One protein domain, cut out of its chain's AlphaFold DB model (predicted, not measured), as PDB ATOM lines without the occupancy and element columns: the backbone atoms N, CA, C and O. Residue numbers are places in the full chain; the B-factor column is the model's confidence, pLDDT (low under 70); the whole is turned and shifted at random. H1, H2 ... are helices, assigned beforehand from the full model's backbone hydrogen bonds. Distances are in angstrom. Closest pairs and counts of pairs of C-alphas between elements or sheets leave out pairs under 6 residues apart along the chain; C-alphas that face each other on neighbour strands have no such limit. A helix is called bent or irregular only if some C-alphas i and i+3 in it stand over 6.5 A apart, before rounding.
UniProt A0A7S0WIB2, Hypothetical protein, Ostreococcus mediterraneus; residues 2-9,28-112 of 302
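AT A GLANCE: This is residues 2 to 9 and 28 to 112 of the 302 residues of the protein "Hypothetical protein" of Ostreococcus mediterraneus (UniProt A0A7S0WIB2). Two lobes: a small one of H1 and H2, and a larger one where bent H3 folds back as a V and H5 packs on both arms. The printed part has 93 residues, 65 of them in five named helices, H1 to H5 in that order along the chain, with no named strand; its class is all helix, and it is compact, with a radius of gyration of the C-alphas of 13.9 A and spans of 44 by 26 by 24 A.

HOW THE PARTS SIT: H1, residues 2 to 9, touches H2, residues 29 to 37, closest at C-alphas Tyr 5 and Leu 35, 5.7 A. H3, residues 47 to 76, assigned as one helix by its hydrogen bonds, is bent: C-alphas 63 and 66 are 9.4 A apart. Its arms are H3a, residues 47 to 63, and H3b, residues 66 to 76. H5, residues 90 to 103, touches H3a at a steep tilt of 58 degrees, opposite ways, closest at C-alphas Ala 53 and Glu 98, 5.1 A. H5 touches H3b at a shallow tilt of 11 degrees, the same way, closest at C-alphas Leu 73 and Tyr 97, 5.5 A. H4, residues 81 to 84, only just touches H3b, with 3 pairs of C-alphas within 8 A, the closest those of Cys 70 and Pro 82, 5.4 A. Every O i to N i+4 pair is within hydrogen-bond range in H1, H2, H3a, H3b and H5; H4 is too short for one.

IN THESE COORDINATES: H1 begins at C-alpha 2 (21.295, -36.344, 27.937). H3a is 24.6 A long, H5 19.7 A, ending at C-alpha 103 (15.027, -21.148, 30.659).

THE WHOLE: Residues 10 to 27 are not printed; C-alphas 9 and 28 are 16.0 A apart across the cut. Residues 105 to 112 are under pLDDT 70.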
ATOM      1  N   GLY A   2      21.194 -37.068  29.214       84.94
ATOM      2  CA  GLY A   2      21.295 -36.344  27.937       84.94
ATOM      3  C   GLY A   2      22.418 -36.883  27.045       84.94
ATOM      4  O   GLY A   2      22.122 -37.323  25.948       84.94
ATOM      5  N   GLU A   3      23.649 -36.943  27.562       88.94
ATOM      6  CA  GLU A   3      24.807 -37.538  26.858       88.94
ATOM      7  C   GLU A   3      24.540 -38.993  26.451       88.94
ATOM      8  O   GLU A   3      24.617 -39.325  25.280       88.94
ATOM      9  N   TYR A   4      24.082 -39.828  27.395       92.75
ATOM     10  CA  TYR A   4      23.660 -41.203  27.094       92.75
ATOM     11  C   TYR A   4      22.677 -41.298  25.919       92.75
ATOM     12  O   TYR A   4      22.788 -42.229  25.138       92.75
ATOM     13  N   TYR A   5      21.695 -40.396  25.813       90.50
ATOM     14  CA  TYR A   5      20.745 -40.428  24.701       90.50
ATOM     15  C   TYR A   5      21.462 -40.203  23.370       90.50
ATOM     16  O   TYR A   5      21.253 -40.978  22.444       90.50
ATOM     17  N   ASP A   6      22.319 -39.183  23.300       90.12
ATOM     18  CA  ASP A   6      23.047 -38.835  22.081       90.12
ATOM     19  C   ASP A   6      23.983 -39.994  21.662       90.12
ATOM     20  O   ASP A   6      23.934 -40.451  20.518       90.12
ATOM     21  N   ASP A   7      24.743 -40.553  22.612       95.62
ATOM     22  CA  ASP A   7      25.649 -41.691  22.384       95.62
ATOM     23  C   ASP A   7      24.899 -42.979  22.016       95.62
ATOM     24  O   ASP A   7      25.319 -43.736  21.135       95.62
ATOM     25  N   ALA A   8      23.773 -43.247  22.687       94.75
ATOM     26  CA  ALA A   8      22.957 -44.422  22.417       94.75
ATOM     27  C   ALA A   8      22.339 -44.336  21.023       94.75
ATOM     28  O   ALA A   8      22.429 -45.308  20.283       94.75
ATOM     29  N   MET A   9      21.772 -43.189  20.632       92.62
ATOM     30  CA  MET A   9      21.206 -42.999  19.292       92.62
ATOM     31  C   MET A   9      22.262 -43.201  18.200       92.62
ATOM     32  O   MET A   9      22.002 -43.932  17.246       92.62
ATOM     33  N   SER A  28      18.600 -48.557  34.205       94.12
ATOM     34  CA  SER A  28      18.475 -47.130  34.510       94.12
ATOM     35  C   SER A  28      17.226 -46.552  33.842       94.12
ATOM     36  O   SER A  28      17.286 -46.051  32.722       94.12
ATOM     37  N   GLY A  29      16.093 -46.588  34.547       92.19
ATOM     38  CA  GLY A  29      14.786 -46.192  34.004       92.19
ATOM     39  C   GLY A  29      14.758 -44.818  33.319       92.19
ATOM     40  O   GLY A  29      14.221 -44.692  32.224       92.19
ATOM     41  N   MET A  30      15.416 -43.799  33.887       90.12
ATOM     42  CA  MET A  30      15.505 -42.467  33.265       90.12
ATOM     43  C   MET A  30      16.237 -42.479  31.913       90.12
ATOM     44  O   MET A  30      15.863 -41.739  31.009       90.12
ATOM     45  N   TYR A  31      17.268 -43.312  31.770       93.06
ATOM     46  CA  TYR A  31      18.073 -43.408  30.550       93.06
ATOM     47  C   TYR A  31      17.254 -44.098  29.453       93.06
ATOM     48  O   TYR A  31      17.136 -43.573  28.348       93.06
ATOM     49  N   LEU A  32      16.591 -45.209  29.790       92.75
ATOM     50  CA  LEU A  32      15.684 -45.908  28.876       92.75
ATOM     51  C   LEU A  32      14.465 -45.058  28.496       92.75
ATOM     52  O   LEU A  32      14.035 -45.087  27.347       92.75
ATOM     53  N   ARG A  33      13.934 -44.245  29.419       89.38
ATOM     54  CA  ARG A  33      12.844 -43.306  29.118       89.38
ATOM     55  C   ARG A  33      13.273 -42.248  28.103       89.38
ATOM     56  O   ARG A  33      12.515 -41.983  27.181       89.38
ATOM     57  N   PHE A  34      14.466 -41.667  28.240       88.38
ATOM     58  CA  PHE A  34      14.987 -40.722  27.242       88.38
ATOM     59  C   PHE A  34      15.153 -41.405  25.885       88.38
ATOM     60  O   PHE A  34      14.764 -40.845  24.869       88.38
ATOM     61  N   LEU A  35      15.685 -42.628  25.866       89.44
ATOM     62  CA  LEU A  35      15.883 -43.369  24.623       89.44
ATOM     63  C   LEU A  35      14.559 -43.678  23.906       89.44
ATOM     64  O   LEU A  35      14.458 -43.522  22.694       89.44
ATOM     65  N   THR A  36      13.532 -44.059  24.664       88.00
ATOM     66  CA  THR A  36      12.223 -44.459  24.121       88.00
ATOM     67  C   THR A  36      11.286 -43.284  23.823       88.00
ATOM     68  O   THR A  36      10.510 -43.366  22.878       88.00
ATOM     69  N   ASN A  37      11.353 -42.185  24.585       83.75
ATOM     70  CA  ASN A  37      10.456 -41.020  24.445       83.75
ATOM     71  C   ASN A  37      11.128 -39.781  23.842       83.75
ATOM     72  O   ASN A  37      10.498 -38.725  23.739       83.75
ATOM     73  N   GLY A  38      12.410 -39.879  23.507       81.81
ATOM     74  CA  GLY A  38      13.227 -38.734  23.143       81.81
ATOM     75  C   GLY A  38      13.745 -37.957  24.356       81.81
ATOM     76  O   GLY A  38      13.226 -38.027  25.479       81.81
ATOM     77  N   LYS A  39      14.804 -37.192  24.107       80.56
ATOM     78  CA  LYS A  39      15.419 -36.286  25.075       80.56
ATOM     79  C   LYS A  39      14.496 -35.075  25.300       80.56
ATOM     80  O   LYS A  39      14.062 -34.463  24.324       80.56
ATOM     81  N   PRO A  40      14.183 -34.698  26.554       74.06
ATOM     82  CA  PRO A  40      13.451 -33.465  26.832       74.06
ATOM     83  C   PRO A  40      14.201 -32.244  26.296       74.06
ATOM     84  O   PRO A  40      15.431 -32.207  26.329       74.06
ATOM     85  N   SER A  41      13.469 -31.206  25.895       72.19
ATOM     86  CA  SER A  41      14.024 -29.930  25.408       72.19
ATOM     87  C   SER A  41      14.524 -29.010  26.533       72.19
ATOM     88  O   SER A  41      14.769 -27.823  26.313       72.19
ATOM     89  N   ALA A  42      14.670 -29.545  27.747       72.12
ATOM     90  CA  ALA A  42      15.171 -28.808  28.896       72.12
ATOM     91  C   ALA A  42      16.632 -28.364  28.674       72.12
ATOM     92  O   ALA A  42      17.419 -29.125  28.100       72.12
ATOM     93  N   PRO A  43      17.031 -27.180  29.178       74.19
ATOM     94  CA  PRO A  43      18.410 -26.717  29.088       74.19
ATOM     95  C   PRO A  43      19.406 -27.727  29.675       74.19
ATOM     96  O   PRO A  43      19.177 -28.328  30.739       74.19
ATOM     97  N   ALA A  44      20.536 -27.894  28.985       76.44
ATOM     98  CA  ALA A  44      21.659 -28.666  29.500       76.44
ATOM     99  C   ALA A  44      22.159 -28.050  30.817       76.44
ATOM    100  O   ALA A  44      22.184 -26.831  30.974       76.44
ATOM    101  N   SER A  45      22.534 -28.901  31.775       78.94
ATOM    102  CA  SER A  45      23.168 -28.439  33.014       78.94
ATOM    103  C   SER A  45      24.583 -27.954  32.707       78.94
ATOM    104  O   SER A  45      25.334 -28.663  32.040       78.94
ATOM    105  N   THR A  46      24.941 -26.768  33.195       84.31
ATOM    106  CA  THR A  46      26.308 -26.229  33.135       84.31
ATOM    107  C   THR A  46      26.914 -26.214  34.535       84.31
ATOM    108  O   THR A  46      26.186 -26.194  35.532       84.31
ATOM    109  N   VAL A  47      28.246 -26.228  34.642       83.94
ATOM    110  CA  VAL A  47      28.929 -26.171  35.950       83.94
ATOM    111  C   VAL A  47      28.541 -24.887  36.687       83.94
ATOM    112  O   VAL A  47      28.215 -24.919  37.874       83.94
ATOM    113  N   GLU A  48      28.500 -23.771  35.964       86.38
ATOM    114  CA  GLU A  48      28.125 -22.454  36.467       86.38
ATOM    115  C   GLU A  48      26.655 -22.408  36.883       86.38
ATOM    116  O   GLU A  48      26.352 -21.943  37.982       86.38
ATOM    117  N   GLY A  49      25.748 -22.928  36.049       87.00
ATOM    118  CA  GLY A  49      24.312 -22.956  36.331       87.00
ATOM    119  C   GLY A  49      23.989 -23.808  37.554       87.00
ATOM    120  O   GLY A  49      23.274 -23.369  38.456       87.00
ATOM    121  N   LYS A  50      24.596 -24.995  37.647       87.44
ATOM    122  CA  LYS A  50      24.462 -25.880  38.804       87.44
ATOM    123  C   LYS A  50      24.987 -25.229  40.081       87.44
ATOM    124  O   LYS A  50      24.329 -25.314  41.118       87.44
ATOM    125  N   ARG A  51      26.150 -24.572  40.019       88.81
ATOM    126  CA  ARG A  51      26.728 -23.867  41.170       88.81
ATOM    127  C   ARG A  51      25.832 -22.716  41.625       88.81
ATOM    128  O   ARG A  51      25.518 -22.639  42.807       88.81
ATOM    129  N   ALA A  52      25.365 -21.883  40.697       91.19
ATOM    130  CA  ALA A  52      24.468 -20.771  41.003       91.19
ATOM    131  C   ALA A  52      23.149 -21.253  41.630       91.19
ATOM    132  O   ALA A  52      22.693 -20.691  42.625       91.19
ATOM    133  N   ALA A  53      22.564 -22.333  41.101       92.88
ATOM    134  CA  ALA A  53      21.364 -22.935  41.674       92.88
ATOM    135  C   ALA A  53      21.610 -23.467  43.095       92.88
ATOM    136  O   ALA A  53      20.812 -23.207  43.994       92.88
ATOM    137  N   MET A  54      22.727 -24.166  43.328       92.56
ATOM    138  CA  MET A  54      23.102 -24.639  44.666       92.56
ATOM    139  C   MET A  54      23.277 -23.483  45.656       92.56
ATOM    140  O   MET A  54      22.749 -23.550  46.763       92.56
ATOM    141  N   GLU A  55      23.975 -22.419  45.259       94.62
ATOM    142  CA  GLU A  55      24.183 -21.228  46.091       94.62
ATOM    143  C   GLU A  55      22.850 -20.546  46.442       94.62
ATOM    144  O   GLU A  55      22.613 -20.216  47.608       94.62
ATOM    145  N   ALA A  56      21.946 -20.393  45.469       94.00
ATOM    146  CA  ALA A  56      20.631 -19.790  45.677       94.00
ATOM    147  C   ALA A  56      19.756 -20.608  46.642       94.00
ATOM    148  O   ALA A  56      19.178 -20.055  47.585       94.00
ATOM    149  N   ILE A  57      19.690 -21.927  46.441       95.94
ATOM    150  CA  ILE A  57      18.894 -22.823  47.286       95.94
ATOM    151  C   ILE A  57      19.480 -22.943  48.691       95.94
ATOM    152  O   ILE A  57      18.728 -22.917  49.664       95.94
ATOM    153  N   GLU A  58      20.803 -22.992  48.834       94.81
ATOM    154  CA  GLU A  58      21.445 -23.010  50.150       94.81
ATOM    155  C   GLU A  58      21.219 -21.690  50.906       94.81
ATOM    156  O   GLU A  58      20.946 -21.691  52.109       94.81
ATOM    157  N   ALA A  59      21.243 -20.549  50.211       95.06
ATOM    158  CA  ALA A  59      20.891 -19.266  50.813       95.06
ATOM    159  C   ALA A  59      19.427 -19.235  51.286       95.06
ATOM    160  O   ALA A  59      19.147 -18.745  52.382       95.06
ATOM    161  N   ALA A  60      18.492 -19.772  50.496       95.12
ATOM    162  CA  ALA A  60      17.084 -19.882  50.885       95.12
ATOM    163  C   ALA A  60      16.893 -20.818  52.087       95.12
ATOM    164  O   ALA A  60      16.226 -20.457  53.062       95.12
ATOM    165  N   ARG A  61      17.577 -21.967  52.076       95.44
ATOM    166  CA  ARG A  61      17.588 -22.933  53.175       95.44
ATOM    167  C   ARG A  61      18.045 -22.304  54.489       95.44
ATOM    168  O   ARG A  61      17.418 -22.540  55.518       95.44
ATOM    169  N   LYS A  62      19.087 -21.469  54.471       95.19
ATOM    170  CA  LYS A  62      19.568 -20.755  55.669       95.19
ATOM    171  C   LYS A  62      18.571 -19.729  56.212       95.19
ATOM    172  O   LYS A  62      18.573 -19.480  57.412       95.19
ATOM    173  N   ARG A  63      17.734 -19.130  55.357       94.19
ATOM    174  CA  ARG A  63      16.739 -18.125  55.773       94.19
ATOM    175  C   ARG A  63      15.489 -18.737  56.396       94.19
ATOM    176  O   ARG A  63      14.953 -18.170  57.339       94.19
ATOM    177  N   GLY A  64      15.008 -19.856  55.858       93.31
ATOM    178  CA  GLY A  64      13.719 -20.420  56.276       93.31
ATOM    179  C   GLY A  64      13.511 -21.884  55.905       93.31
ATOM    180  O   GLY A  64      12.373 -22.332  55.782       93.31
ATOM    181  N   GLY A  65      14.595 -22.634  55.698       95.25
ATOM    182  CA  GLY A  65      14.538 -24.061  55.401       95.25
ATOM    183  C   GLY A  65      13.826 -24.375  54.086       95.25
ATOM    184  O   GLY A  65      13.977 -23.662  53.094       95.25
ATOM    185  N   TRP A  66      13.080 -25.481  54.078       95.75
ATOM    186  CA  TRP A  66      12.391 -26.000  52.894       95.75
ATOM    187  C   TRP A  66      11.381 -25.010  52.310       95.75
ATOM    188  O   TRP A  66      11.405 -24.761  51.109       95.75
ATOM    189  N   SER A  67      10.550 -24.392  53.157       96.50
ATOM    190  CA  SER A  67       9.521 -23.448  52.698       96.50
ATOM    191  C   SER A  67      10.132 -22.287  51.915       96.50
ATOM    192  O   SER A  67       9.706 -22.018  50.799       96.50
ATOM    193  N   ALA A  68      11.191 -21.671  52.448       96.75
ATOM    194  CA  ALA A  68      11.862 -20.556  51.782       96.75
ATOM    195  C   ALA A  68      12.525 -20.961  50.454       96.75
ATOM    196  O   ALA A  68      12.641 -20.143  49.544       96.75
ATOM    197  N   ALA A  69      12.978 -22.210  50.330       96.81
ATOM    198  CA  ALA A  69      13.529 -22.727  49.082       96.81
ATOM    199  C   ALA A  69      12.442 -23.018  48.038       96.81
ATOM    200  O   ALA A  69      12.648 -22.754  46.855       96.81
ATOM    201  N   CYS A  70      11.276 -23.504  48.471       96.31
ATOM    202  CA  CYS A  70      10.094 -23.601  47.619       96.31
ATOM    203  C   CYS A  70       9.659 -22.220  47.124       96.31
ATOM    204  O   CYS A  70       9.434 -22.065  45.929       96.31
ATOM    205  N   ASP A  71       9.612 -21.215  48.003       96.19
ATOM    206  CA  ASP A  71       9.288 -19.834  47.627       96.19
ATOM    207  C   ASP A  71      10.288 -19.281  46.608       96.19
ATOM    208  O   ASP A  71       9.878 -18.759  45.579       96.19
ATOM    209  N   ALA A  72      11.590 -19.517  46.803       94.94
ATOM    210  CA  ALA A  72      12.607 -19.119  45.831       94.94
ATOM    211  C   ALA A  72      12.387 -19.744  44.438       94.94
ATOM    212  O   ALA A  72      12.644 -19.092  43.427       94.94
ATOM    213  N   LEU A  73      11.912 -20.993  44.367       93.62
ATOM    214  CA  LEU A  73      11.560 -21.640  43.099       93.62
ATOM    215  C   LEU A  73      10.289 -21.041  42.473       93.62
ATOM    216  O   LEU A  73      10.263 -20.820  41.259       93.62
ATOM    217  N   ARG A  74       9.274 -20.715  43.285       93.44
ATOM    218  CA  ARG A  74       8.069 -20.010  42.812       93.44
ATOM    219  C   ARG A  74       8.430 -18.643  42.236       93.44
ATOM    220  O   ARG A  74       8.032 -18.337  41.116       93.44
ATOM    221  N   ASP A  75       9.245 -17.879  42.958       92.81
ATOM    222  CA  ASP A  75       9.709 -16.547  42.560       92.81
ATOM    223  C   ASP A  75      10.563 -16.582  41.285       92.81
ATOM    224  O   ASP A  75      10.524 -15.649  40.483       92.81
ATOM    225  N   ALA A  76      11.312 -17.668  41.063       89.69
ATOM    226  CA  ALA A  76      12.073 -17.868  39.833       89.69
ATOM    227  C   ALA A  76      11.179 -18.128  38.604       89.69
ATOM    228  O   ALA A  76      11.646 -17.957  37.478       89.69
ATOM    229  N   GLY A  77       9.914 -18.519  38.801       88.12
ATOM    230  CA  GLY A  77       8.938 -18.728  37.727       88.12
ATOM    231  C   GLY A  77       8.304 -20.121  37.672       88.12
ATOM    232  O   GLY A  77       7.605 -20.415  36.707       88.12
ATOM    233  N   ASP A  78       8.512 -20.986  38.672       88.81
ATOM    234  CA  ASP A  78       7.900 -22.322  38.721       88.81
ATOM    235  C   ASP A  78       7.012 -22.492  39.955       88.81
ATOM    236  O   ASP A  78       7.442 -22.903  41.034       88.81
ATOM    237  N   ALA A  79       5.733 -22.171  39.771       87.19
ATOM    238  CA  ALA A  79       4.721 -22.275  40.815       87.19
ATOM    239  C   ALA A  79       4.258 -23.720  41.086       87.19
ATOM    240  O   ALA A  79       3.645 -23.977  42.120       87.19
ATOM    241  N   VAL A  80       4.512 -24.662  40.167       87.00
ATOM    242  CA  VAL A  80       3.885 -25.996  40.177       87.00
ATOM    243  C   VAL A  80       4.804 -27.052  40.776       87.00
ATOM    244  O   VAL A  80       4.351 -27.919  41.524       87.00
ATOM    245  N   THR A  81       6.095 -27.018  40.444       88.44
ATOM    246  CA  THR A  81       7.058 -28.021  40.901       88.44
ATOM    247  C   THR A  81       7.160 -28.103  42.427       88.44
ATOM    248  O   THR A  81       7.114 -29.232  42.919       88.44
ATOM    249  N   PRO A  82       7.218 -26.996  43.202       90.81
ATOM    250  CA  PRO A  82       7.254 -27.060  44.665       90.81
ATOM    251  C   PRO A  82       6.136 -27.908  45.287       90.81
ATOM    252  O   PRO A  82       6.399 -28.669  46.211       90.81
ATOM    253  N   GLU A  83       4.918 -27.838  44.740       89.25
ATOM    254  CA  GLU A  83       3.745 -28.575  45.241       89.25
ATOM    255  C   GLU A  83       3.826 -30.086  44.978       89.25
ATOM    256  O   GLU A  83       3.146 -30.887  45.617       89.25
ATOM    257  N   ARG A  84       4.646 -30.495  44.004       87.94
ATOM    258  CA  ARG A  84       4.825 -31.899  43.604       87.94
ATOM    259  C   ARG A  84       6.016 -32.562  44.282       87.94
ATOM    260  O   ARG A  84       6.127 -33.791  44.248       87.94
ATOM    261  N   LEU A  85       6.936 -31.775  44.830       89.38
ATOM    262  CA  LEU A  85       8.127 -32.304  45.475       89.38
ATOM    263  C   LEU A  85       7.795 -32.835  46.865       89.38
ATOM    264  O   LEU A  85       7.046 -32.236  47.632       89.38
ATOM    265  N   SER A  86       8.398 -33.972  47.205       90.56
ATOM    266  CA  SER A  86       8.435 -34.413  48.594       90.56
ATOM    267  C   SER A  86       9.259 -33.429  49.417       90.56
ATOM    268  O   SER A  86      10.252 -32.884  48.929       90.56
ATOM    269  N   GLU A  87       8.858 -33.228  50.667       90.62
ATOM    270  CA  GLU A  87       9.575 -32.354  51.587       90.62
ATOM    271  C   GLU A  87      11.060 -32.737  51.669       90.62
ATOM    272  O   GLU A  87      11.408 -33.917  51.754       90.62
ATOM    273  N   ASN A  88      11.937 -31.731  51.647       90.75
ATOM    274  CA  ASN A  88      13.393 -31.883  51.688       90.75
ATOM    275  C   ASN A  88      14.013 -32.636  50.496       90.75
ATOM    276  O   ASN A  88      15.169 -33.062  50.577       90.75
ATOM    277  N   ASP A  89      13.319 -32.748  49.358       91.06
ATOM    278  CA  ASP A  89      13.931 -33.168  48.091       91.06
ATOM    279  C   ASP A  89      14.779 -32.038  47.477       91.06
ATOM    280  O   ASP A  89      14.475 -31.458  46.429       91.06
ATOM    281  N   TRP A  90      15.871 -31.707  48.169       92.12
ATOM    282  CA  TRP A  90      16.801 -30.637  47.809       92.12
ATOM    283  C   TRP A  90      17.414 -30.833  46.428       92.12
ATOM    284  O   TRP A  90      17.671 -29.860  45.721       92.12
ATOM    285  N   TYR A  91      17.627 -32.086  46.023       88.94
ATOM    286  CA  TYR A  91      18.184 -32.405  44.716       88.94
ATOM    287  C   TYR A  91      17.232 -31.995  43.590       88.94
ATOM    288  O   TYR A  91      17.633 -31.258  42.686       88.94
ATOM    289  N   ARG A  92      15.965 -32.436  43.642       89.00
ATOM    290  CA  ARG A  92      14.992 -32.084  42.599       89.00
ATOM    291  C   ARG A  92      14.624 -30.606  42.635       89.00
ATOM    292  O   ARG A  92      14.479 -30.021  41.566       89.00
ATOM    293  N   LEU A  93      14.545 -30.000  43.820       92.88
ATOM    294  CA  LEU A  93      14.281 -28.569  43.964       92.88
ATOM    295  C   LEU A  93      15.403 -27.725  43.344       92.88
ATOM    296  O   LEU A  93      15.131 -26.834  42.543       92.88
ATOM    297  N   THR A  94      16.667 -28.059  43.627       92.44
ATOM    298  CA  THR A  94      17.825 -27.365  43.035       92.44
ATOM    299  C   THR A  94      17.856 -27.521  41.518       92.44
ATOM    300  O   THR A  94      18.110 -26.553  40.807       92.44
ATOM    301  N   ARG A  95      17.549 -28.718  40.995       89.75
ATOM    302  CA  ARG A  95      17.494 -28.935  39.542       89.75
ATOM    303  C   ARG A  95      16.336 -28.179  38.883       89.75
ATOM    304  O   ARG A  95      16.512 -27.672  37.780       89.75
ATOM    305  N   ALA A  96      15.175 -28.098  39.532       88.94
ATOM    306  CA  ALA A  96      14.055 -27.296  39.047       88.94
ATOM    307  C   ALA A  96      14.439 -25.818  38.963       88.94
ATOM    308  O   ALA A  96      14.272 -25.204  37.915       88.94
ATOM    309  N   TYR A  97      15.055 -25.295  40.025       91.38
ATOM    310  CA  TYR A  97      15.545 -23.923  40.071       91.38
ATOM    311  C   TYR A  97      16.556 -23.639  38.954       91.38
ATOM    312  O   TYR A  97      16.416 -22.663  38.224       91.38
ATOM    313  N   GLU A  98      17.533 -24.531  38.761       90.88
ATOM    314  CA  GLU A  98      18.511 -24.429  37.673       90.88
ATOM    315  C   GLU A  98      17.836 -24.339  36.296       90.88
ATOM    316  O   GLU A  98      18.187 -23.475  35.494       90.88
ATOM    317  N   ILE A  99      16.856 -25.209  36.023       86.44
ATOM    318  CA  ILE A  99      16.137 -25.238  34.742       86.44
ATOM    319  C   ILE A  99      15.361 -23.943  34.519       86.44
ATOM    320  O   ILE A  99      15.438 -23.384  33.431       86.44
ATOM    321  N   VAL A 100      14.640 -23.473  35.536       87.88
ATOM    322  CA  VAL A 100      13.774 -22.289  35.461       87.88
ATOM    323  C   VAL A 100      14.586 -21.018  35.232       87.88
ATOM    324  O   VAL A 100      14.234 -20.191  34.391       87.88
ATOM    325  N   VAL A 101      15.717 -20.884  35.924       86.12
ATOM    326  CA  VAL A 101      16.628 -19.752  35.726       86.12
ATOM    327  C   VAL A 101      17.272 -19.815  34.340       86.12
ATOM    328  O   VAL A 101      17.286 -18.815  33.626       86.12
ATOM    329  N   ALA A 102      17.751 -20.989  33.917       84.62
ATOM    330  CA  ALA A 102      18.365 -21.163  32.599       84.62
ATOM    331  C   ALA A 102      17.369 -20.981  31.438       84.62
ATOM    332  O   ALA A 102      17.767 -20.632  30.328       84.62
ATOM    333  N   SER A 103      16.078 -21.227  31.672       79.31
ATOM    334  CA  SER A 103      15.027 -21.148  30.659       79.31
ATOM    335  C   SER A 103      14.370 -19.774  30.519       79.31
ATOM    336  O   SER A 103      13.574 -19.598  29.587       79.31
ATOM    337  N   GLY A 104      14.673 -18.837  31.425       77.56
ATOM    338  CA  GLY A 104      14.033 -17.524  31.499       77.56
ATOM    339  C   GLY A 104      12.620 -17.556  32.093       77.56
ATOM    340  O   GLY A 104      11.760 -16.819  31.624       77.56
ATOM    341  N   GLY A 105      12.364 -18.420  33.083       67.56
ATOM    342  CA  GLY A 105      11.081 -18.490  33.795       67.56
ATOM    343  C   GLY A 105      10.099 -19.537  33.260       67.56
ATOM    344  O   GLY A 105       8.916 -19.488  33.583       67.56
ATOM    345  N   ARG A 106      10.559 -20.486  32.434       65.38
ATOM    346  CA  ARG A 106       9.751 -21.643  32.010       65.38
ATOM    347  C   ARG A 106       9.977 -22.820  32.953       65.38
ATOM    348  O   ARG A 106      11.123 -23.228  33.164       65.38
ATOM    349  N   ASP A 107       8.890 -23.366  33.490       65.00
ATOM    350  CA  ASP A 107       8.928 -24.477  34.440       65.00
ATOM    351  C   ASP A 107       9.357 -25.811  33.804       65.00
ATOM    352  O   ASP A 107       9.344 -25.988  32.584       65.00
ATOM    353  N   MET A 108       9.717 -26.791  34.638       61.28
ATOM    354  CA  MET A 108      10.125 -28.123  34.170       61.28
ATOM    355  C   MET A 108       9.028 -28.867  33.384       61.28
ATOM    356  O   MET A 108       9.340 -29.738  32.572       61.28
ATOM    357  N   ASN A 109       7.754 -28.549  33.628       60.66
ATOM    358  CA  ASN A 109       6.607 -29.214  33.011       60.66
ATOM    359  C   ASN A 109       6.353 -28.703  31.583       60.66
ATOM    360  O   ASN A 109       5.882 -29.469  30.746       60.66
ATOM    361  N   THR A 110       6.723 -27.457  31.275       58.44
ATOM    362  CA  THR A 110       6.673 -26.888  29.916       58.44
ATOM    363  C   THR A 110       7.703 -27.505  28.967       58.44
ATOM    364  O   THR A 110       7.548 -27.413  27.751       58.44
ATOM    365  N   PHE A 111       8.729 -28.176  29.506       57.28
ATOM    366  CA  PHE A 111       9.730 -28.934  28.745       57.28
ATOM    367  C   PHE A 111       9.376 -30.415  28.567       57.28
ATOM    368  O   PHE A 111      10.205 -31.179  28.057       57.28
ATOM    369  N   ALA A 112       8.174 -30.838  28.990       53.38
ATOM    370  CA  ALA A 112       7.648 -32.155  28.654       53.38
ATOM    371  C   ALA A 112       7.806 -32.366  27.144       53.38
ATOM    372  O   ALA A 112       7.455 -31.479  26.371       53.38
TER     373      ALA A 112